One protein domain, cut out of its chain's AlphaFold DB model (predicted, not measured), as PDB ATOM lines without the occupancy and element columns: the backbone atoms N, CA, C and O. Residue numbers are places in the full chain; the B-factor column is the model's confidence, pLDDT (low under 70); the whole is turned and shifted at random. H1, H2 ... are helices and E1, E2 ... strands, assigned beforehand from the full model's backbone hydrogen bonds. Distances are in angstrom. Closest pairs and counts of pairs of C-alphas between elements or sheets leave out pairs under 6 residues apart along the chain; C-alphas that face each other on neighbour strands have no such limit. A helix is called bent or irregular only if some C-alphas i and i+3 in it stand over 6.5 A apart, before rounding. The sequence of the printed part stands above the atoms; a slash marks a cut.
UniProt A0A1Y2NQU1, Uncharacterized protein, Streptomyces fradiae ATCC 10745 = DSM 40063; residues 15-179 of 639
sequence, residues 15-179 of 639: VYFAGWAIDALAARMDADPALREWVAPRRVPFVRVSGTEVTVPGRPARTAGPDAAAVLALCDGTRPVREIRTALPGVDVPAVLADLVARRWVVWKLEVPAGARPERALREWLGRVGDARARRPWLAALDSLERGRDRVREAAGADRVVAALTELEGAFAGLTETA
ATOM      1  N   VAL A  15      71.935  38.863  10.215       96.81
ATOM      2  CA  VAL A  15      70.903  38.164   9.446       96.81
ATOM      3  C   VAL A  15      69.570  38.869   9.671       96.81
ATOM      4  O   VAL A  15      69.172  39.137  10.807       96.81
ATOM      5  N   TYR A  16      68.870  39.176   8.586       96.75
ATOM      6  CA  TYR A  16      67.590  39.878   8.559       96.75
ATOM      7  C   TYR A  16      66.534  39.019   7.866       96.75
ATOM      8  O   TYR A  16      66.862  38.192   7.014       96.75
ATOM      9  N   PHE A  17      65.257  39.250   8.173       96.69
ATOM     10  CA  PHE A  17      64.168  38.694   7.371       96.69
ATOM     11  C   PHE A  17      63.966  39.501   6.093       96.69
ATOM     12  O   PHE A  17      63.997  40.733   6.102       96.69
ATOM     13  N   ALA A  18      63.690  38.812   4.989       94.06
ATOM     14  CA  ALA A  18      63.124  39.453   3.817       94.06
ATOM     15  C   ALA A  18      61.696  39.939   4.132       94.06
ATOM     16  O   ALA A  18      60.927  39.241   4.794       94.06
ATOM     17  N   GLY A  19      61.324  41.130   3.650       92.56
ATOM     18  CA  GLY A  19      60.041  41.758   4.002       92.56
ATOM     19  C   GLY A  19      58.828  40.895   3.647       92.56
ATOM     20  O   GLY A  19      57.914  40.755   4.456       92.56
ATOM     21  N   TRP A  20      58.869  40.236   2.485       93.50
ATOM     22  CA  TRP A  20      57.806  39.336   2.032       93.50
ATOM     23  C   TRP A  20      57.553  38.155   2.983       93.50
ATOM     24  O   TRP A  20      56.426  37.674   3.059       93.50
ATOM     25  N   ALA A  21      58.572  37.684   3.711       95.75
ATOM     26  CA  ALA A  21      58.420  36.561   4.629       95.75
ATOM     27  C   ALA A  21      57.613  36.969   5.869       95.75
ATOM     28  O   ALA A  21      56.697  36.263   6.287       95.75
ATOM     29  N   ILE A  22      57.893  38.150   6.426       97.00
ATOM     30  CA  ILE A  22      57.103  38.682   7.543       97.00
ATOM     31  C   ILE A  22      55.694  39.067   7.084       97.00
ATOM     32  O   ILE A  22      54.735  38.832   7.816       97.00
ATOM     33  N   ASP A  23      55.539  39.557   5.853       95.69
ATOM     34  CA  ASP A  23      54.219  39.810   5.268       95.69
ATOM     35  C   ASP A  23      53.392  38.529   5.092       95.69
ATOM     36  O   ASP A  23      52.180  38.562   5.300       95.69
ATOM     37  N   ALA A  24      54.021  37.398   4.755       96.81
ATOM     38  CA  ALA A  24      53.341  36.105   4.667       96.81
ATOM     39  C   ALA A  24      52.820  35.645   6.038       96.81
ATOM     40  O   ALA A  24      51.677  35.200   6.148       96.81
ATOM     41  N   LEU A  25      53.614  35.816   7.101       97.81
ATOM     42  CA  LEU A  25      53.154  35.540   8.463       97.81
ATOM     43  C   LEU A  25      52.028  36.499   8.885       97.81
ATOM     44  O   LEU A  25      51.014  36.057   9.423       97.81
ATOM     45  N   ALA A  26      52.165  37.795   8.598       97.25
ATOM     46  CA  ALA A  26      51.131  38.786   8.885       97.25
ATOM     47  C   ALA A  26      49.820  38.490   8.135       97.25
ATOM     48  O   ALA A  26      48.749  38.689   8.694       97.25
ATOM     49  N   ALA A  27      49.881  37.949   6.914       96.75
ATOM     50  CA  ALA A  27      48.693  37.527   6.173       96.75
ATOM     51  C   ALA A  27      47.944  36.371   6.859       96.75
ATOM     52  O   ALA A  27      46.716  36.333   6.821       96.75
ATOM     53  N   ARG A  28      48.657  35.452   7.528       97.06
ATOM     54  CA  ARG A  28      48.023  34.402   8.343       97.06
ATOM     55  C   ARG A  28      47.360  34.964   9.596       97.06
ATOM     56  O   ARG A  28      46.264  34.532   9.931       97.06
ATOM     57  N   MET A  29      47.991  35.948  10.238       96.25
ATOM     58  CA  MET A  29      47.405  36.668  11.375       96.25
ATOM     59  C   MET A  29      46.167  37.480  10.964       96.25
ATOM     60  O   MET A  29      45.179  37.497  11.687       96.25
ATOM     61  N   ASP A  30      46.195  38.126   9.796       93.94
ATOM     62  CA  ASP A  30      45.071  38.909   9.260       93.94
ATOM     63  C   ASP A  30      43.836  38.040   8.964       93.94
ATOM     64  O   ASP A  30      42.704  38.512   9.065       93.94
ATOM     65  N   ALA A  31      44.054  36.762   8.635       94.00
ATOM     66  CA  ALA A  31      42.999  35.777   8.408       94.00
ATOM     67  C   ALA A  31      42.400  35.198   9.706       94.00
ATOM     68  O   ALA A  31      41.369  34.529   9.635       94.00
ATOM     69  N   ASP A  32      43.010  35.437  10.871       95.38
ATOM     70  CA  ASP A  32      42.496  34.978  12.165       95.38
ATOM     71  C   ASP A  32      41.341  35.884  12.642       95.38
ATOM     72  O   ASP A  32      41.563  37.061  12.962       95.38
ATOM     73  N   PRO A  33      40.101  35.366  12.755       93.81
ATOM     74  CA  PRO A  33      38.964  36.158  13.210       93.81
ATOM     75  C   PRO A  33      39.157  36.760  14.608       93.81
ATOM     76  O   PRO A  33      38.643  37.848  14.870       93.81
ATOM     77  N   ALA A  34      39.917  36.100  15.492       94.94
ATOM     78  CA  ALA A  34      40.179  36.582  16.850       94.94
ATOM     79  C   ALA A  34      41.081  37.828  16.871       94.94
ATOM     80  O   ALA A  34      41.062  38.610  17.821       94.94
ATOM     81  N   LEU A  35      41.860  38.043  15.810       96.31
ATOM     82  CA  LEU A  35      42.729  39.207  15.665       96.31
ATOM     83  C   LEU A  35      42.064  40.366  14.917       96.31
ATOM     84  O   LEU A  35      42.548  41.499  14.965       96.31
ATOM     85  N   ARG A  36      40.932  40.113  14.255       93.62
ATOM     86  CA  ARG A  36      40.320  41.054  13.314       93.62
ATOM     87  C   ARG A  36      39.929  42.391  13.944       93.62
ATOM     88  O   ARG A  36      40.085  43.436  13.311       93.62
ATOM     89  N   GLU A  37      39.464  42.379  15.193       95.12
ATOM     90  CA  GLU A  37      39.073  43.598  15.918       95.12
ATOM     91  C   GLU A  37      40.258  44.495  16.324       95.12
ATOM     92  O   GLU A  37      40.060  45.664  16.660       95.12
ATOM     93  N   TRP A  38      41.483  43.960  16.270       96.75
ATOM     94  CA  TRP A  38      42.735  44.632  16.634       96.75
ATOM     95  C   TRP A  38      43.455  45.257  15.433       96.75
ATOM     96  O   TRP A  38      44.422  46.003  15.596       96.75
ATOM     97  N   VAL A  39      42.997  44.964  14.214       96.56
ATOM     98  CA  VAL A  39      43.529  45.559  12.986       96.56
ATOM     99  C   VAL A  39      42.962  46.966  12.833       96.56
ATOM    100  O   VAL A  39      41.749  47.155  12.868       96.56
ATOM    101  N   ALA A  40      43.832  47.956  12.649       96.38
ATOM    102  CA  ALA A  40      43.427  49.337  12.426       96.38
ATOM    103  C   ALA A  40      43.173  49.588  10.929       96.38
ATOM    104  O   ALA A  40      44.097  49.427  10.128       96.38
ATOM    105  N   PRO A  41      41.946  49.952  10.512       97.25
ATOM    106  CA  PRO A  41      41.693  50.356   9.139       97.25
ATOM    107  C   PRO A  41      42.294  51.737   8.869       97.25
ATOM    108  O   PRO A  41      42.342  52.602   9.748       97.25
ATOM    109  N   ARG A  42      42.706  51.970   7.625       96.25
ATOM    110  CA  ARG A  42      43.204  53.268   7.164       96.25
ATOM    111  C   ARG A  42      42.530  53.711   5.882       96.25
ATOM    112  O   ARG A  42      42.169  52.884   5.046       96.25
ATOM    113  N   ARG A  43      42.450  55.016   5.667       96.44
ATOM    114  CA  ARG A  43      42.077  55.572   4.368       96.44
ATOM    115  C   ARG A  43      43.110  55.214   3.288       96.44
ATOM    116  O   ARG A  43      44.316  55.133   3.542       96.44
ATOM    117  N   VAL A  44      42.635  54.974   2.068       97.31
ATOM    118  CA  VAL A  44      43.504  54.840   0.889       97.31
ATOM    119  C   VAL A  44      44.144  56.208   0.589       97.31
ATOM    120  O   VAL A  44      43.424  57.202   0.614       97.31
ATOM    121  N   PRO A  45      45.460  56.312   0.301       97.00
ATOM    122  CA  PRO A  45      46.151  57.606   0.352       97.00
ATOM    123  C   PRO A  45      45.637  58.667  -0.623       97.00
ATOM    124  O   PRO A  45      45.634  59.852  -0.312       97.00
ATOM    125  N   PHE A  46      45.151  58.231  -1.779       97.31
ATOM    126  CA  PHE A  46      44.612  59.102  -2.816       97.31
ATOM    127  C   PHE A  46      43.098  59.328  -2.713       97.31
ATOM    128  O   PHE A  46      42.496  59.852  -3.643       97.31
ATOM    129  N   VAL A  47      42.451  58.904  -1.626       97.38
ATOM    130  CA  VAL A  47      41.012  59.114  -1.422       97.38
ATOM    131  C   VAL A  47      40.805  60.349  -0.560       97.38
ATOM    132  O   VAL A  47      41.153  60.359   0.621       97.38
ATOM    133  N   ARG A  48      40.218  61.389  -1.154       95.00
ATOM    134  CA  ARG A  48      39.886  62.642  -0.475       95.00
ATOM    135  C   ARG A  48      38.537  62.515   0.214       95.00
ATOM    136  O   ARG A  48      37.605  61.949  -0.352       95.00
ATOM    137  N   VAL A  49      38.435  63.056   1.427       93.75
ATOM    138  CA  VAL A  49      37.192  63.087   2.209       93.75
ATOM    139  C   VAL A  49      36.968  64.507   2.704       93.75
ATOM    140  O   VAL A  49      37.839  65.059   3.373       93.75
ATOM    141  N   SER A  50      35.816  65.083   2.372       90.12
ATOM    142  CA  SER A  50      35.393  66.419   2.790       90.12
ATOM    143  C   SER A  50      33.967  66.342   3.329       90.12
ATOM    144  O   SER A  50      33.002  66.256   2.570       90.12
ATOM    145  N   GLY A  51      33.820  66.297   4.655       89.00
ATOM    146  CA  GLY A  51      32.532  66.004   5.285       89.00
ATOM    147  C   GLY A  51      32.018  64.623   4.868       89.00
ATOM    148  O   GLY A  51      32.640  63.609   5.177       89.00
ATOM    149  N   THR A  52      30.891  64.581   4.157       93.12
ATOM    150  CA  THR A  52      30.311  63.346   3.599       93.12
ATOM    151  C   THR A  52      30.728  63.082   2.153       93.12
ATOM    152  O   THR A  52      30.392  62.035   1.606       93.12
ATOM    153  N   GLU A  53      31.444  63.997   1.508       95.56
ATOM    154  CA  GLU A  53      31.887  63.833   0.130       95.56
ATOM    155  C   GLU A  53      33.201  63.047   0.067       95.56
ATOM    156  O   GLU A  53      34.164  63.356   0.771       95.56
ATOM    157  N   VAL A  54      33.239  62.026  -0.790       96.75
ATOM    158  CA  VAL A  54      34.412  61.191  -1.047       96.75
ATOM    159  C   VAL A  54      34.784  61.274  -2.520       96.75
ATOM    160  O   VAL A  54      33.992  60.906  -3.393       96.75
ATOM    161  N   THR A  55      36.017  61.691  -2.789       94.88
ATOM    162  CA  THR A  55      36.538  61.884  -4.145       94.88
ATOM    163  C   THR A  55      37.747  60.990  -4.377       94.88
ATOM    164  O   THR A  55      38.619  60.839  -3.520       94.88
ATOM    165  N   VAL A  56      37.783  60.369  -5.555       95.38
ATOM    166  CA  VAL A  56      38.884  59.523  -6.023       95.38
ATOM    167  C   VAL A  56      39.369  60.106  -7.350       95.38
ATOM    168  O   VAL A  56      38.517  60.378  -8.199       95.38
ATOM    169  N   PRO A  57      40.688  60.270  -7.572       92.81
ATOM    170  CA  PRO A  57      41.225  60.810  -8.814       92.81
ATOM    171  C   PRO A  57      40.616  60.163 -10.063       92.81
ATOM    172  O   PRO A  57      40.535  58.936 -10.175       92.81
ATOM    173  N   GLY A  58      40.159  61.006 -10.992       88.00
ATOM    174  CA  GLY A  58      39.528  60.579 -12.242       88.00
ATOM    175  C   GLY A  58      38.118  59.992 -12.099       88.00
ATOM    176  O   GLY A  58      37.622  59.389 -13.051       88.00
ATOM    177  N   ARG A  59      37.461  60.125 -10.938       90.94
ATOM    178  CA  ARG A  59      36.066  59.701 -10.732       90.94
ATOM    179  C   ARG A  59      35.207  60.834 -10.166       90.94
ATOM    180  O   ARG A  59      35.720  61.638  -9.392       90.94
ATOM    181  N   PRO A  60      33.899  60.863 -10.483       90.19
ATOM    182  CA  PRO A  60      32.971  61.792  -9.847       90.19
ATOM    183  C   PRO A  60      32.953  61.626  -8.325       90.19
ATOM    184  O   PRO A  60      33.063  60.501  -7.819       90.19
ATOM    185  N   ALA A  61      32.765  62.740  -7.616       92.81
ATOM    186  CA  ALA A  61      32.563  62.749  -6.175       92.81
ATOM    187  C   ALA A  61      31.335  61.908  -5.787       92.81
ATOM    188  O   ALA A  61      30.336  61.845  -6.510       92.81
ATOM    189  N   ARG A  62      31.416  61.220  -4.646       95.38
ATOM    190  CA  ARG A  62      30.342  60.367  -4.123       95.38
ATOM    191  C   ARG A  62      30.017  60.759  -2.693       95.38
ATOM    192  O   ARG A  62      30.916  60.911  -1.877       95.38
ATOM    193  N   THR A  63      28.735  60.825  -2.364       95.69
ATOM    194  CA  THR A  63      28.286  61.058  -0.989       95.69
ATOM    195  C   THR A  63      28.301  59.751  -0.196       95.69
ATOM    196  O   THR A  63      27.680  58.757  -0.584       95.69
ATOM    197  N   ALA A  64      29.021  59.739   0.919       94.75
ATOM    198  CA  ALA A  64      28.952  58.710   1.941       94.75
ATOM    199  C   ALA A  64      27.727  58.949   2.837       94.75
ATOM    200  O   ALA A  64      27.425  60.083   3.206       94.75
ATOM    201  N   GLY A  65      27.028  57.873   3.208       95.25
ATOM    202  CA  GLY A  65      26.006  57.943   4.255       95.25
ATOM    203  C   GLY A  65      26.614  58.340   5.611       95.25
ATOM    204  O   GLY A  65      27.833  58.250   5.774       95.25
ATOM    205  N   PRO A  66      25.793  58.748   6.593       94.81
ATOM    206  CA  PRO A  66      26.270  59.263   7.879       94.81
ATOM    207  C   PRO A  66      27.189  58.275   8.613       94.81
ATOM    208  O   PRO A  66      28.292  58.646   9.004       94.81
ATOM    209  N   ASP A  67      26.796  57.001   8.695       96.31
ATOM    210  CA  ASP A  67      27.598  55.951   9.339       96.31
ATOM    211  C   ASP A  67      28.924  55.706   8.608       96.31
ATOM    212  O   ASP A  67      29.979  55.572   9.229       96.31
ATOM    213  N   ALA A  68      28.889  55.697   7.272       96.94
ATOM    214  CA  ALA A  68      30.078  55.524   6.446       96.94
ATOM    215  C   ALA A  68      31.058  56.691   6.616       96.94
ATOM    216  O   ALA A  68      32.256  56.456   6.748       96.94
ATOM    217  N   ALA A  69      30.563  57.932   6.662       96.31
ATOM    218  CA  ALA A  69      31.382  59.115   6.907       96.31
ATOM    219  C   ALA A  69      31.999  59.097   8.317       96.31
ATOM    220  O   ALA A  69      33.192  59.365   8.467       96.31
ATOM    221  N   ALA A  70      31.223  58.710   9.336       96.25
ATOM    222  CA  ALA A  70      31.696  58.605  10.715       96.25
ATOM    223  C   ALA A  70      32.796  57.543  10.877       96.25
ATOM    224  O   ALA A  70      33.837  57.812  11.476       96.25
ATOM    225  N   VAL A  71      32.612  56.348  10.299       97.81
ATOM    226  CA  VAL A  71      33.635  55.288  10.318       97.81
ATOM    227  C   VAL A  71      34.875  55.710   9.531       97.81
ATOM    228  O   VAL A  71      35.996  55.527  10.006       97.81
ATOM    229  N   LEU A  72      34.698  56.313   8.350       96.81
ATOM    230  CA  LEU A  72      35.796  56.768   7.498       96.81
ATOM    231  C   LEU A  72      36.677  57.818   8.193       96.81
ATOM    232  O   LEU A  72      37.898  57.749   8.071       96.81
ATOM    233  N   ALA A  73      36.083  58.730   8.969       95.25
ATOM    234  CA  ALA A  73      36.807  59.738   9.750       95.25
ATOM    235  C   ALA A  73      37.712  59.138  10.844       95.25
ATOM    236  O   ALA A  73      38.683  59.771  11.255       95.25
ATOM    237  N   LEU A  74      37.424  57.914  11.298       96.69
ATOM    238  CA  LEU A  74      38.206  57.204  12.314       96.69
ATOM    239  C   LEU A  74      39.224  56.210  11.723       96.69
ATOM    240  O   LEU A  74      39.977  55.601  12.485       96.69
ATOM    241  N   CYS A  75      39.272  56.054  10.392       96.38
ATOM    242  CA  CYS A  75      40.198  55.168   9.675       96.38
ATOM    243  C   CYS A  75      41.582  55.819   9.473       96.38
ATOM    244  O   CYS A  75      41.985  56.124   8.347       96.38
ATOM    245  N   ASP A  76      42.324  56.014  10.562       93.00
ATOM    246  CA  ASP A  76      43.656  56.645  10.573       93.00
ATOM    247  C   ASP A  76      44.835  55.649  10.518       93.00
ATOM    248  O   ASP A  76      45.998  56.048  10.483       93.00
ATOM    249  N   GLY A  77      44.554  54.342  10.500       93.88
ATOM    250  CA  GLY A  77      45.564  53.281  10.503       93.88
ATOM    251  C   GLY A  77      46.220  53.013  11.856       93.88
ATOM    252  O   GLY A  77      47.057  52.119  11.956       93.88
ATOM    253  N   THR A  78      45.840  53.742  12.905       93.81
ATOM    254  CA  THR A  78      46.328  53.544  14.278       93.81
ATOM    255  C   THR A  78      45.239  53.040  15.217       93.81
ATOM    256  O   THR A  78      45.538  52.222  16.089       93.81
ATOM    257  N   ARG A  79      43.987  53.461  15.001       95.50
ATOM    258  CA  ARG A  79      42.829  53.077  15.809       95.50
ATOM    259  C   ARG A  79      42.291  51.700  15.397       95.50
ATOM    260  O   ARG A  79      41.795  51.558  14.279       95.50
ATOM    261  N   PRO A  80      42.355  50.672  16.262       96.44
ATOM    262  CA  PRO A  80      41.801  49.356  15.964       96.44
ATOM    263  C   PRO A  80      40.266  49.389  15.907       96.44
ATOM    264  O   PRO A  80      39.621  50.210  16.562       96.44
ATOM    265  N   VAL A  81      39.659  48.455  15.168       97.25
ATOM    266  CA  VAL A  81      38.192  48.369  14.986       97.25
ATOM    267  C   VAL A  81      37.427  48.381  16.306       97.25
ATOM    268  O   VAL A  81      36.382  49.024  16.395       97.25
ATOM    269  N   ARG A  82      37.936  47.708  17.343       96.12
ATOM    270  CA  ARG A  82      37.335  47.727  18.688       96.12
ATOM    271  C   ARG A  82      37.137  49.143  19.237       96.12
ATOM    272  O   ARG A  82      36.081  49.432  19.784       96.12
ATOM    273  N   GLU A  83      38.105  50.035  19.042       97.38
ATOM    274  CA  GLU A  83      38.021  51.419  19.514       97.38
ATOM    275  C   GLU A  83      37.058  52.241  18.654       97.38
ATOM    276  O   GLU A  83      36.313  53.059  19.187       97.38
ATOM    277  N   ILE A  84      37.002  51.980  17.342       98.19
ATOM    278  CA  ILE A  84      36.013  52.599  16.444       98.19
ATOM    279  C   ILE A  84      34.588  52.209  16.869       98.19
ATOM    280  O   ILE A  84      33.710  53.064  16.931       98.19
ATOM    281  N   ARG A  85      34.359  50.939  17.232       97.62
ATOM    282  CA  ARG A  85      33.067  50.460  17.757       97.62
ATOM    283  C   ARG A  85      32.687  51.132  19.071       97.62
ATOM    284  O   ARG A  85      31.521  51.455  19.267       97.62
ATOM    285  N   THR A  86      33.653  51.340  19.964       97.25
ATOM    286  CA  THR A  86      33.420  52.077  21.212       97.25
ATOM    287  C   THR A  86      33.066  53.540  20.947       97.25
ATOM    288  O   THR A  86      32.193  54.078  21.620       97.25
ATOM    289  N   ALA A  87      33.709  54.176  19.963       97.62
ATOM    290  CA  ALA A  87      33.446  55.565  19.594       97.62
ATOM    291  C   ALA A  87      32.103  55.767  18.863       97.62
ATOM    292  O   ALA A  87      31.527  56.848  18.956       97.62
ATOM    293  N   LEU A  88      31.605  54.748  18.155       97.44
ATOM    294  CA  LEU A  88      30.372  54.801  17.361       97.44
ATOM    295  C   LEU A  88      29.356  53.737  17.823       97.44
ATOM    296  O   LEU A  88      29.091  52.772  17.098       97.44
ATOM    297  N   PRO A  89      28.775  53.879  19.032       93.94
ATOM    298  CA  PRO A  89      27.771  52.941  19.517       93.94
ATOM    299  C   PRO A  89      26.526  52.978  18.617       93.94
ATOM    300  O   PRO A  89      25.985  54.042  18.338       93.94
ATOM    301  N   GLY A  90      26.065  51.808  18.170       93.38
ATOM    302  CA  GLY A  90      24.900  51.673  17.285       93.38
ATOM    303  C   GLY A  90      25.228  51.547  15.795       93.38
ATOM    304  O   GLY A  90      24.346  51.170  15.030       93.38
ATOM    305  N   VAL A  91      26.483  51.768  15.390       96.88
ATOM    306  CA  VAL A  91      26.945  51.519  14.017       96.88
ATOM    307  C   VAL A  91      27.520  50.106  13.903       96.88
ATOM    308  O   VAL A  91      28.377  49.705  14.696       96.88
ATOM    309  N   ASP A  92      27.107  49.354  12.880       97.06
ATOM    310  CA  ASP A  92      27.759  48.090  12.512       97.06
ATOM    311  C   ASP A  92      29.090  48.373  11.793       97.06
ATOM    312  O   ASP A  92      29.206  48.321  10.566       97.06
ATOM    313  N   VAL A  93      30.110  48.738  12.578       97.88
ATOM    314  CA  VAL A  93      31.430  49.133  12.065       97.88
ATOM    315  C   VAL A  93      32.042  48.070  11.136       97.88
ATOM    316  O   VAL A  93      32.524  48.461  10.072       97.88
ATOM    317  N   PRO A  94      32.039  46.755  11.450       96.62
ATOM    318  CA  PRO A  94      32.531  45.735  10.521       96.62
ATOM    319  C   PRO A  94      31.820  45.721   9.162       96.62
ATOM    320  O   PRO A  94      32.498  45.644   8.135       96.62
ATOM    321  N   ALA A  95      30.485  45.821   9.133       97.44
ATOM    322  CA  ALA A  95      29.734  45.846   7.876       97.44
ATOM    323  C   ALA A  95      30.025  47.118   7.065       97.44
ATOM    324  O   ALA A  95      30.263  47.046   5.857       97.44
ATOM    325  N   VAL A  96      30.090  48.273   7.734       98.19
ATOM    326  CA  VAL A  96      30.455  49.546   7.098       98.19
ATOM    327  C   VAL A  96      31.878  49.486   6.535       98.19
ATOM    328  O   VAL A  96      32.098  49.857   5.384       98.19
ATOM    329  N   LEU A  97      32.849  48.963   7.291       98.19
ATOM    330  CA  LEU A  97      34.220  48.787   6.802       98.19
ATOM    331  C   LEU A  97      34.284  47.855   5.591       98.19
ATOM    332  O   LEU A  97      35.038  48.138   4.663       98.19
ATOM    333  N   ALA A  98      33.496  46.779   5.561       97.44
ATOM    334  CA  ALA A  98      33.437  45.885   4.406       97.44
ATOM    335  C   ALA A  98      32.959  46.614   3.133       97.44
ATOM    336  O   ALA A  98      33.581  46.461   2.079       97.44
ATOM    337  N   ASP A  99      31.925  47.462   3.228       97.81
ATOM    338  CA  ASP A  99      31.471  48.311   2.111       97.81
ATOM    339  C   ASP A  99      32.542  49.339   1.701       97.81
ATOM    340  O   ASP A  99      32.856  49.474   0.514       97.81
ATOM    341  N   LEU A 100      33.181  50.012   2.664       98.06
ATOM    342  CA  LEU A 100      34.254  50.976   2.392       98.06
ATOM    343  C   LEU A 100      35.466  50.320   1.699       98.06
ATOM    344  O   LEU A 100      36.061  50.918   0.794       98.06
ATOM    345  N   VAL A 101      35.823  49.089   2.082       97.88
ATOM    346  CA  VAL A 101      36.872  48.290   1.425       97.88
ATOM    347  C   VAL A 101      36.447  47.902   0.009       97.88
ATOM    348  O   VAL A 101      37.229  48.078  -0.927       97.88
ATOM    349  N   ALA A 102      35.208  47.440  -0.187       97.19
ATOM    350  CA  ALA A 102      34.687  47.085  -1.511       97.19
ATOM    351  C   ALA A 102      34.706  48.283  -2.481       97.19
ATOM    352  O   ALA A 102      35.009  48.135  -3.668       97.19
ATOM    353  N   ARG A 103      34.468  49.494  -1.962       95.56
ATOM    354  CA  ARG A 103      34.577  50.764  -2.703       95.56
ATOM    355  C   ARG A 103      36.010  51.246  -2.916       95.56
ATOM    356  O   ARG A 103      36.207  52.191  -3.679       95.56
ATOM    357  N   ARG A 104      36.994  50.599  -2.283       96.12
ATOM    358  CA  ARG A 104      38.414  50.989  -2.264       96.12
ATOM    359  C   ARG A 104      38.649  52.373  -1.648       96.12
ATOM    360  O   ARG A 104      39.514  53.112  -2.105       96.12
ATOM    361  N   TRP A 105      37.868  52.734  -0.631       97.38
ATOM    362  CA  TRP A 105      38.051  53.978   0.130       97.38
ATOM    363  C   TRP A 105      38.963  53.786   1.341       97.38
ATOM    364  O   TRP A 105      39.705  54.692   1.720       97.38
ATOM    365  N   VAL A 106      38.952  52.580   1.909       97.69
ATOM    366  CA  VAL A 106      39.795  52.190   3.041       97.69
ATOM    367  C   VAL A 106      40.510  50.874   2.762       97.69
ATOM    368  O   VAL A 106      40.056  50.048   1.970       97.69
ATOM    369  N   VAL A 107      41.629  50.676   3.448       96.56
ATOM    370  CA  VAL A 107      42.322  49.398   3.589       96.56
ATOM    371  C   VAL A 107      42.092  48.917   5.014       96.56
ATOM    372  O   VAL A 107      42.392  49.634   5.965       96.56
ATOM    373  N   TRP A 108      41.569  47.702   5.170       96.31
ATOM    374  CA  TRP A 108      41.389  47.059   6.470       96.31
ATOM    375  C   TRP A 108      42.148  45.731   6.488       96.31
ATOM    376  O   TRP A 108      41.569  44.663   6.286       96.31
ATOM    377  N   LYS A 109      43.465  45.825   6.678       94.56
ATOM    378  CA  LYS A 109      44.425  44.718   6.617       94.56
ATOM    379  C   LYS A 109      45.551  44.957   7.622       94.56
ATOM    380  O   LYS A 109      45.963  46.102   7.803       94.56
ATOM    381  N   LEU A 110      46.075  43.898   8.235       94.56
ATOM    382  CA  LEU A 110      47.314  43.956   9.006       94.56
ATOM    383  C   LEU A 110      48.505  44.219   8.073       94.56
ATOM    384  O   LEU A 110      49.036  43.317   7.424       94.56
ATOM    385  N   GLU A 111      48.917  45.479   7.989       90.56
ATOM    386  CA  GLU A 111      50.066  45.902   7.193       90.56
ATOM    387  C   GLU A 111      51.300  46.083   8.076       90.56
ATOM    388  O   GLU A 111      51.313  46.876   9.017       90.56
ATOM    389  N   VAL A 112      52.368  45.359   7.747       94.19
ATOM    390  CA  VAL A 112      53.668  45.537   8.401       94.19
ATOM    391  C   VAL A 112      54.405  46.706   7.736       94.19
ATOM    392  O   VAL A 112      54.401  46.795   6.511       94.19
ATOM    393  N   PRO A 113      55.058  47.612   8.470       93.56
ATOM    394  CA  PRO A 113      55.883  48.656   7.869       93.56
ATOM    395  C   PRO A 113      57.071  48.081   7.092       93.56
ATOM    396  O   PRO A 113      57.593  47.011   7.405       93.56
ATOM    397  N   ALA A 114      57.539  48.806   6.081       91.75
ATOM    398  CA  ALA A 114      58.774  48.460   5.398       91.75
ATOM    399  C   ALA A 114      59.999  48.859   6.229       91.75
ATOM    400  O   ALA A 114      60.078  49.972   6.746       91.75
ATOM    401  N   GLY A 115      60.995  47.979   6.287       91.19
ATOM    402  CA  GLY A 115      62.267  48.235   6.957       91.19
ATOM    403  C   GLY A 115      63.142  46.986   6.986       91.19
ATOM    404  O   GLY A 115      62.746  45.941   6.471       91.19
ATOM    405  N   ALA A 116      64.323  47.089   7.598       92.06
ATOM    406  CA  ALA A 116      65.231  45.951   7.767       92.06
ATOM    407  C   ALA A 116      64.760  44.951   8.833       92.06
ATOM    408  O   ALA A 116      65.107  43.775   8.770       92.06
ATOM    409  N   ARG A 117      63.980  45.419   9.816       94.62
ATOM    410  CA  ARG A 117      63.494  44.625  10.955       94.62
ATOM    411  C   ARG A 117      61.954  44.619  11.042       94.62
ATOM    412  O   ARG A 117      61.408  45.066  12.055       94.62
ATOM    413  N   PRO A 118      61.231  44.203   9.982       94.88
ATOM    414  CA  PRO A 118      59.766  44.240   9.957       94.88
ATOM    415  C   PRO A 118      59.128  43.360  11.046       94.88
ATOM    416  O   PRO A 118      58.030  43.656  11.516       94.88
ATOM    417  N   GLU A 119      59.831  42.326  11.516       97.62
ATOM    418  CA  GLU A 119      59.408  41.465  12.623       97.62
ATOM    419  C   GLU A 119      59.204  42.234  13.937       97.62
ATOM    420  O   GLU A 119      58.310  41.899  14.711       97.62
ATOM    421  N   ARG A 120      59.970  43.312  14.165       96.75
ATOM    422  CA  ARG A 120      59.843  44.133  15.379       96.75
ATOM    423  C   ARG A 120      58.512  44.873  15.413       96.75
ATOM    424  O   ARG A 120      57.828  44.843  16.429       96.75
ATOM    425  N   ALA A 121      58.104  45.452  14.285       95.38
ATOM    426  CA  ALA A 121      56.815  46.128  14.174       95.38
ATOM    427  C   ALA A 121      55.640  45.146  14.327       95.38
ATOM    428  O   ALA A 121      54.636  45.469  14.962       95.38
ATOM    429  N   LEU A 122      55.772  43.925  13.792       96.62
ATOM    430  CA  LEU A 122      54.767  42.876  13.979       96.62
ATOM    431  C   LEU A 122      54.660  42.450  15.454       96.62
ATOM    432  O   LEU A 122      53.554  42.307  15.978       96.62
ATOM    433  N   ARG A 123      55.796  42.318  16.151       97.62
ATOM    434  CA  ARG A 123      55.850  42.036  17.594       97.62
ATOM    435  C   ARG A 123      55.222  43.152  18.430       97.62
ATOM    436  O   ARG A 123      54.440  42.864  19.333       97.62
ATOM    437  N   GLU A 124      55.526  44.410  18.123       95.81
ATOM    438  CA  GLU A 124      54.917  45.577  18.776       95.81
ATOM    439  C   GLU A 124      53.395  45.599  18.589       95.81
ATOM    440  O   GLU A 124      52.653  45.871  19.535       95.81
ATOM    441  N   TRP A 125      52.904  45.269  17.391       96.06
ATOM    442  CA  TRP A 125      51.469  45.135  17.145       96.06
ATOM    443  C   TRP A 125      50.843  43.998  17.971       96.06
ATOM    444  O   TRP A 125      49.848  44.241  18.653       96.06
ATOM    445  N   LEU A 126      51.456  42.807  18.021       96.94
ATOM    446  CA  LEU A 126      50.992  41.700  18.879       96.94
ATOM    447  C   LEU A 126      50.968  42.075  20.367       96.94
ATOM    448  O   LEU A 126      50.088  41.627  21.101       96.94
ATOM    449  N   GLY A 127      51.901  42.917  20.817       95.50
ATOM    450  CA  GLY A 127      51.925  43.442  22.183       95.50
ATOM    451  C   GLY A 127      50.701  44.300  22.531       95.50
ATOM    452  O   GLY A 127      50.264  44.297  23.682       95.50
ATOM    453  N   ARG A 128      50.111  44.980  21.538       93.50
ATOM    454  CA  ARG A 128      48.881  45.779  21.688       93.50
ATOM    455  C   ARG A 128      47.603  44.941  21.666       93.50
ATOM    456  O   ARG A 128      46.559  45.431  22.093       93.50
ATOM    457  N   VAL A 129      47.667  43.688  21.214       96.38
ATOM    458  CA  VAL A 129      46.543  42.750  21.304       96.38
ATOM    459  C   VAL A 129      46.336  42.391  22.774       96.38
ATOM    460  O   VAL A 129      47.160  41.722  23.394       96.38
ATOM    461  N   GLY A 130      45.243  42.870  23.359       93.88
ATOM    462  CA  GLY A 130      44.897  42.652  24.767       93.88
ATOM    463  C   GLY A 130      44.333  41.258  25.057       93.88
ATOM    464  O   GLY A 130      44.378  40.817  26.204       93.88
ATOM    465  N   ASP A 131      43.852  40.535  24.040       95.56
ATOM    466  CA  ASP A 131      43.452  39.135  24.188       95.56
ATOM    467  C   ASP A 131      44.690  38.223  24.229       95.56
ATOM    468  O   ASP A 131      45.332  37.919  23.217       95.56
ATOM    469  N   ALA A 132      45.018  37.759  25.435       95.56
ATOM    470  CA  ALA A 132      46.145  36.870  25.675       95.56
ATOM    471  C   ALA A 132      46.003  35.502  24.982       95.56
ATOM    472  O   ALA A 132      47.017  34.912  24.605       95.56
ATOM    473  N   ARG A 133      44.778  34.986  24.821       96.19
ATOM    474  CA  ARG A 133      44.530  33.693  24.167       96.19
ATOM    475  C   ARG A 133      44.705  33.818  22.660       96.19
ATOM    476  O   ARG A 133      45.376  32.968  22.085       96.19
ATOM    477  N   ALA A 134      44.190  34.894  22.066       95.50
ATOM    478  CA  ALA A 134      44.349  35.167  20.640       95.50
ATOM    479  C   ALA A 134      45.817  35.426  20.262       95.50
ATOM    480  O   ALA A 134      46.314  34.868  19.289       95.50
ATOM    481  N   ARG A 135      46.563  36.222  21.045       96.69
ATOM    482  CA  ARG A 135      47.950  36.590  20.680       96.69
ATOM    483  C   ARG A 135      48.996  35.497  20.919       96.69
ATOM    484  O   ARG A 135      50.043  35.508  20.275       96.69
ATOM    485  N   ARG A 136      48.777  34.583  21.875       97.81
ATOM    486  CA  ARG A 136      49.806  33.625  22.332       97.81
ATOM    487  C   ARG A 136      50.330  32.699  21.218       97.81
ATOM    488  O   ARG A 136      51.551  32.566  21.136       97.81
ATOM    489  N   PRO A 137      49.487  32.079  20.366       97.69
ATOM    490  CA  PRO A 137      49.969  31.243  19.263       97.69
ATOM    491  C   PRO A 137      50.836  32.025  18.271       97.69
ATOM    492  O   PRO A 137      51.879  31.542  17.839       97.69
ATOM    493  N   TRP A 138      50.446  33.263  17.967       98.19
ATOM    494  CA  TRP A 138      51.137  34.118  17.005       98.19
ATOM    495  C   TRP A 138      52.464  34.667  17.522       98.19
ATOM    496  O   TRP A 138      53.432  34.728  16.766       98.19
ATOM    497  N   LEU A 139      52.550  34.982  18.817       98.31
ATOM    498  CA  LEU A 139      53.830  35.272  19.466       98.31
ATOM    499  C   LEU A 139      54.762  34.058  19.400       98.31
ATOM    500  O   LEU A 139      55.907  34.203  18.987       98.31
ATOM    501  N   ALA A 140      54.264  32.855  19.708       98.38
ATOM    502  CA  ALA A 140      55.071  31.637  19.630       98.38
ATOM    503  C   ALA A 140      55.553  31.333  18.197       98.38
ATOM    504  O   ALA A 140      56.692  30.898  18.013       98.38
ATOM    505  N   ALA A 141      54.714  31.590  17.188       98.44
ATOM    506  CA  ALA A 141      55.077  31.475  15.777       98.44
ATOM    507  C   ALA A 141      56.198  32.456  15.398       98.44
ATOM    508  O   ALA A 141      57.202  32.045  14.812       98.44
ATOM    509  N   LEU A 142      56.068  33.730  15.783       98.56
ATOM    510  CA  LEU A 142      57.089  34.748  15.530       98.56
ATOM    511  C   LEU A 142      58.404  34.430  16.258       98.56
ATOM    512  O   LEU A 142      59.468  34.483  15.643       98.56
ATOM    513  N   ASP A 143      58.332  34.014  17.526       98.69
ATOM    514  CA  ASP A 143      59.501  33.589  18.304       98.69
ATOM    515  C   ASP A 143      60.216  32.396  17.643       98.69
ATOM    516  O   ASP A 143      61.441  32.294  17.686       98.69
ATOM    517  N   SER A 144      59.465  31.470  17.033       98.56
ATOM    518  CA  SER A 144      60.031  30.322  16.314       98.56
ATOM    519  C   SER A 144      60.865  30.760  15.113       98.56
ATOM    520  O   SER A 144      62.002  30.309  14.951       98.56
ATOM    521  N   LEU A 145      60.339  31.688  14.306       98.62
ATOM    522  CA  LEU A 145      61.075  32.238  13.169       98.62
ATOM    523  C   LEU A 145      62.308  33.018  13.627       98.62
ATOM    524  O   LEU A 145      63.389  32.812  13.076       98.62
ATOM    525  N   GLU A 146      62.180  33.883  14.638       98.69
ATOM    526  CA  GLU A 146      63.304  34.668  15.169       98.69
ATOM    527  C   GLU A 146      64.427  33.771  15.705       98.69
ATOM    528  O   GLU A 146      65.586  33.982  15.347       98.69
ATOM    529  N   ARG A 147      64.096  32.706  16.450       98.62
ATOM    530  CA  ARG A 147      65.081  31.689  16.859       98.62
ATOM    531  C   ARG A 147      65.717  30.987  15.662       98.62
ATOM    532  O   ARG A 147      66.908  30.697  15.681       98.62
ATOM    533  N   GLY A 148      64.948  30.688  14.614       98.56
ATOM    534  CA  GLY A 148      65.482  30.116  13.376       98.56
ATOM    535  C   GLY A 148      66.502  31.038  12.701       98.56
ATOM    536  O   GLY A 148      67.599  30.595  12.372       98.56
ATOM    537  N   ARG A 149      66.186  32.330  12.574       98.44
ATOM    538  CA  ARG A 149      67.106  33.357  12.061       98.44
ATOM    539  C   ARG A 149      68.368  33.474  12.919       98.44
ATOM    540  O   ARG A 149      69.462  33.554  12.369       98.44
ATOM    541  N   ASP A 150      68.227  33.479  14.241       98.31
ATOM    542  CA  ASP A 150      69.365  33.603  15.157       98.31
ATOM    543  C   ASP A 150      70.291  32.378  15.078       98.31
ATOM    544  O   ASP A 150      71.508  32.538  15.023       98.31
ATOM    545  N   ARG A 151      69.738  31.168  14.902       98.31
ATOM    546  CA  ARG A 151      70.538  29.965  14.607       98.31
ATOM    547  C   ARG A 151      71.288  30.059  13.281       98.31
ATOM    548  O   ARG A 151      72.429  29.620  13.212       98.31
ATOM    549  N   VAL A 152      70.686  30.643  12.238       98.00
ATOM    550  CA  VAL A 152      71.388  30.909  10.967       98.00
ATOM    551  C   VAL A 152      72.541  31.893  11.180       98.00
ATOM    552  O   VAL A 152      73.617  31.681  10.632       98.00
ATOM    553  N   ARG A 153      72.341  32.941  11.990       96.75
ATOM    554  CA  ARG A 153      73.388  33.918  12.337       96.75
ATOM    555  C   ARG A 153      74.549  33.275  13.102       96.75
ATOM    556  O   ARG A 153      75.697  33.618  12.854       96.75
ATOM    557  N   GLU A 154      74.250  32.375  14.033       96.25
ATOM    558  CA  GLU A 154      75.237  31.721  14.908       96.25
ATOM    559  C   GLU A 154      75.922  30.508  14.255       96.25
ATOM    560  O   GLU A 154      76.945  30.026  14.747       96.25
ATOM    561  N   ALA A 155      75.384  30.000  13.143       96.06
ATOM    562  CA  ALA A 155      75.937  28.851  12.444       96.06
ATOM    563  C   ALA A 155      77.298  29.173  11.803       96.06
ATOM    564  O   ALA A 155      77.412  30.003  10.905       96.06
ATOM    565  N   ALA A 156      78.328  28.434  12.218       91.56
ATOM    566  CA  ALA A 156      79.657  28.474  11.614       91.56
ATOM    567  C   ALA A 156      79.894  27.248  10.718       91.56
ATOM    568  O   ALA A 156      79.722  26.107  11.155       91.56
ATOM    569  N   GLY A 157      80.334  27.488   9.480       92.75
ATOM    570  CA  GLY A 157      80.621  26.451   8.486       92.75
ATOM    571  C   GLY A 157      79.427  26.103   7.590       92.75
ATOM    572  O   GLY A 157      78.270  26.189   8.000       92.75
ATOM    573  N   ALA A 158      79.725  25.706   6.349       95.19
ATOM    574  CA  ALA A 158      78.728  25.530   5.291       95.19
ATOM    575  C   ALA A 158      77.594  24.567   5.683       95.19
ATOM    576  O   ALA A 158      76.427  24.928   5.558       95.19
ATOM    577  N   ASP A 159      77.918  23.394   6.233       97.44
ATOM    578  CA  ASP A 159      76.917  22.369   6.565       97.44
ATOM    579  C   ASP A 159      75.945  22.826   7.658       97.44
ATOM    580  O   ASP A 159      74.736  22.612   7.555       97.44
ATOM    581  N   ARG A 160      76.449  23.511   8.694       97.69
ATOM    582  CA  ARG A 160      75.606  24.034   9.778       97.69
ATOM    583  C   ARG A 160      74.709  25.165   9.294       97.69
ATOM    584  O   ARG A 160      73.552  25.229   9.698       97.69
ATOM    585  N   VAL A 161      75.217  26.026   8.409       96.56
ATOM    586  CA  VAL A 161      74.417  27.087   7.781       96.56
ATOM    587  C   VAL A 161      73.307  26.478   6.923       96.56
ATOM    588  O   VAL A 161      72.157  26.895   7.039       96.56
ATOM    589  N   VAL A 162      73.614  25.460   6.112       97.69
ATOM    590  CA  VAL A 162      72.615  24.750   5.294       97.69
ATOM    591  C   VAL A 162      71.545  24.094   6.170       97.69
ATOM    592  O   VAL A 162      70.357  24.236   5.878       97.69
ATOM    593  N   ALA A 163      71.937  23.430   7.261       98.19
ATOM    594  CA  ALA A 163      70.994  22.819   8.197       98.19
ATOM    595  C   ALA A 163      70.083  23.868   8.861       98.19
ATOM    596  O   ALA A 163      68.862  23.733   8.825       98.19
ATOM    597  N   ALA A 164      70.656  24.957   9.387       98.38
ATOM    598  CA  ALA A 164      69.893  26.028  10.025       98.38
ATOM    599  C   ALA A 164      68.921  26.724   9.054       98.38
ATOM    600  O   ALA A 164      67.783  27.015   9.427       98.38
ATOM    601  N   LEU A 165      69.343  26.956   7.802       98.00
ATOM    602  CA  LEU A 165      68.475  27.486   6.749       98.00
ATOM    603  C   LEU A 165      67.326  26.523   6.446       98.00
ATOM    604  O   LEU A 165      66.175  26.942   6.476       98.00
ATOM    605  N   THR A 166      67.623  25.239   6.235       98.19
ATOM    606  CA  THR A 166      66.611  24.210   5.936       98.19
ATOM    607  C   THR A 166      65.553  24.131   7.039       98.19
ATOM    608  O   THR A 166      64.355  24.082   6.762       98.19
ATOM    609  N   GLU A 167      65.967  24.171   8.305       98.38
ATOM    610  CA  GLU A 167      65.042  24.145   9.438       98.38
ATOM    611  C   GLU A 167      64.193  25.420   9.540       98.38
ATOM    612  O   GLU A 167      62.992  25.339   9.812       98.38
ATOM    613  N   LEU A 168      64.788  26.597   9.312       98.69
ATOM    614  CA  LEU A 168      64.051  27.863   9.272       98.69
ATOM    615  C   LEU A 168      63.031  27.877   8.125       98.69
ATOM    616  O   LEU A 168      61.891  28.290   8.325       98.69
ATOM    617  N   GLU A 169      63.425  27.417   6.940       98.44
ATOM    618  CA  GLU A 169      62.560  27.315   5.765       98.44
ATOM    619  C   GLU A 169      61.391  26.351   6.013       98.44
ATOM    620  O   GLU A 169      60.250  26.679   5.685       98.44
ATOM    621  N   GLY A 170      61.646  25.210   6.662       98.25
ATOM    622  CA  GLY A 170      60.608  24.263   7.071       98.25
ATOM    623  C   GLY A 170      59.624  24.860   8.083       98.25
ATOM    624  O   GLY A 170      58.410  24.759   7.896       98.25
ATOM    625  N   ALA A 171      60.127  25.539   9.119       98.38
ATOM    626  CA  ALA A 171      59.285  26.229  10.099       98.38
ATOM    627  C   ALA A 171      58.445  27.342   9.449       98.38
ATOM    628  O   ALA A 171      57.251  27.458   9.720       98.38
ATOM    629  N   PHE A 172      59.049  28.133   8.558       98.62
ATOM    630  CA  PHE A 172      58.359  29.167   7.793       98.62
ATOM    631  C   PHE A 172      57.239  28.587   6.928       98.62
ATOM    632  O   PHE A 172      56.103  29.061   7.006       98.62
ATOM    633  N   ALA A 173      57.530  27.552   6.138       98.06
ATOM    634  CA  ALA A 173      56.545  26.926   5.263       98.06
ATOM    635  C   ALA A 173      55.385  26.316   6.064       98.06
ATOM    636  O   ALA A 173      54.227  26.497   5.693       98.06
ATOM    637  N   GLY A 174      55.679  25.669   7.198       97.69
ATOM    638  CA  GLY A 174      54.660  25.109   8.088       97.69
ATOM    639  C   GLY A 174      53.759  26.162   8.741       97.69
ATOM    640  O   GLY A 174      52.567  25.925   8.902       97.69
ATOM    641  N   LEU A 175      54.300  27.333   9.094       97.75
ATOM    642  CA  LEU A 175      53.536  28.416   9.731       97.75
ATOM    643  C   LEU A 175      52.736  29.269   8.738       97.75
ATOM    644  O   LEU A 175      51.696  29.817   9.099       97.75
ATOM    645  N   THR A 176      53.242  29.435   7.515       97.19
ATOM    646  CA  THR A 176      52.700  30.399   6.540       97.19
ATOM    647  C   THR A 176      51.990  29.760   5.354       97.19
ATOM    648  O   THR A 176      51.373  30.484   4.575       97.19
ATOM    649  N   GLU A 177      52.096  28.437   5.188       95.44
ATOM    650  CA  GLU A 177      51.622  27.704   4.003       95.44
ATOM    651  C   GLU A 177      52.182  28.294   2.690       95.44
ATOM    652  O   GLU A 177      51.560  28.230   1.631       95.44
ATOM    653  N   THR A 178      53.371  28.903   2.755       94.62
ATOM    654  CA  THR A 178      54.028  29.597   1.641       94.62
ATOM    655  C   THR A 178      55.401  28.980   1.375       94.62
ATOM    656  O   THR A 178      56.119  28.609   2.302       94.62
ATOM    657  N   ALA A 179      55.805  28.889   0.103       94.25
ATOM    658  CA  ALA A 179      57.144  28.424  -0.258       94.25
ATOM    659  C   ALA A 179      58.232  29.351   0.318       94.25
ATOM    660  O   ALA A 179      58.158  30.572   0.189       94.25
TER     661      ALA A 179
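Overview. This is residues 15 to 179 of the 639 residues of an uncharacterized protein of Streptomyces fradiae ATCC 10745 = DSM 40063 (UniProt A0A1Y2NQU1). The model is two lobes end to end: a bundle of four helices side by side, H1, H5, H6 and H7, and a smaller lobe in which H2 and H3 pack on H4 and the little hairpin E2 and E3 sits by H2. Two long links, residues 31 to 47 and 103 to 117, run between the lobes, and the long helical hairpin H6 and H7 reaches away from the smaller lobe. The printed part has 165 residues with seven named helices and three named strands, in the order E1, H1, E2, E3, H2, H3, H4, H5, H6, H7, and its class is mostly helix. The one sheet, E2 - E3, is antiparallel. The whole is loose, with a radius of gyration of the C-alphas of 19.4 A, and elongated, spanning 63 by 38 by 22 A.

Arrangement. Start at E1, residues 15 to 17, which pairs with no named strand and meets H1, residues 19 to 30, only through their link. Look next at H5, residues 118 to 128: it touches H1 at a shallow tilt of 24 degrees, the same way, closest at the C-alphas of Ile 22 and Glu 119, 6.2 A. H5 and H6, residues 132 to 154, form a helical hairpin at a shallow tilt of 25 degrees, opposite ways; H6 touches H5 with residues 135 to 142 alone, and the closest C-alphas, of Leu 126 and Arg 135, are 6.2 A apart. H6 and H7, residues 158 to 176, form another helical hairpin at 18 degrees, a shallow tilt, closest at the C-alphas of Gly 148 and Leu 168, 4.9 A. H7 touches H1 with residues 175 to 176 alone, at a shallow tilt of 31 degrees, the same way; the closest C-alphas, of Leu 25 and Thr 176, are 5.5 A apart. H5 and H7 are apart. Beyond the long link of residues 31 to 47, find the hairpin of E2, residues 48 to 50, and E3, residues 53 to 55, antiparallel at 162 degrees: N 48 and O 55 are within hydrogen-bond range at 2.9 A, as are N 53 and O 50 at 2.9 A. H2, residues 66 to 73, is near E2. H2 touches H4, residues 93 to 102, about perpendicular at 77 degrees, closest at the C-alphas of Ala 68 and Val 96, 6.0 A. H3, residues 81 to 87, touches H4 at a steep tilt of 57 degrees, opposite ways, closest at the C-alphas of Arg 85 and Val 93, 6.1 A. Every O i to N i+4 pair is within hydrogen-bond range in H1, H2, H3, H4, H5 and H7; in H6 it is 17 of 19.

Along the chain. Find C-alpha 15 at (70.903, 38.164, 9.446), where E1 begins. From C-alpha 19 at (60.041, 41.758, 4.002), H1 runs 16.1 A to C-alpha 30; H4 measures 14.1 A and H5 16.1 A. H6, the longest helix, covers 31.4 A and is irregular, but only just: C-alphas 134 and 137 are 7.0 A apart. H7 runs 26.5 A and ends at C-alpha 176, at (52.700, 30.399, 6.540). E2, E3, H2 and H3 are shorter.

Size, cuts and confidence. The two C-alphas farthest apart, those of Pro 66 and Gly 157, are 63.5 A apart. The links H1 to E2 and H4 to H5 are long; look between them for a short antiparallel pairing of residues 42 to 43 with 106 to 107. The printed part has no cut. Its mean pLDDT is 96.1, and no printed residue is under 70.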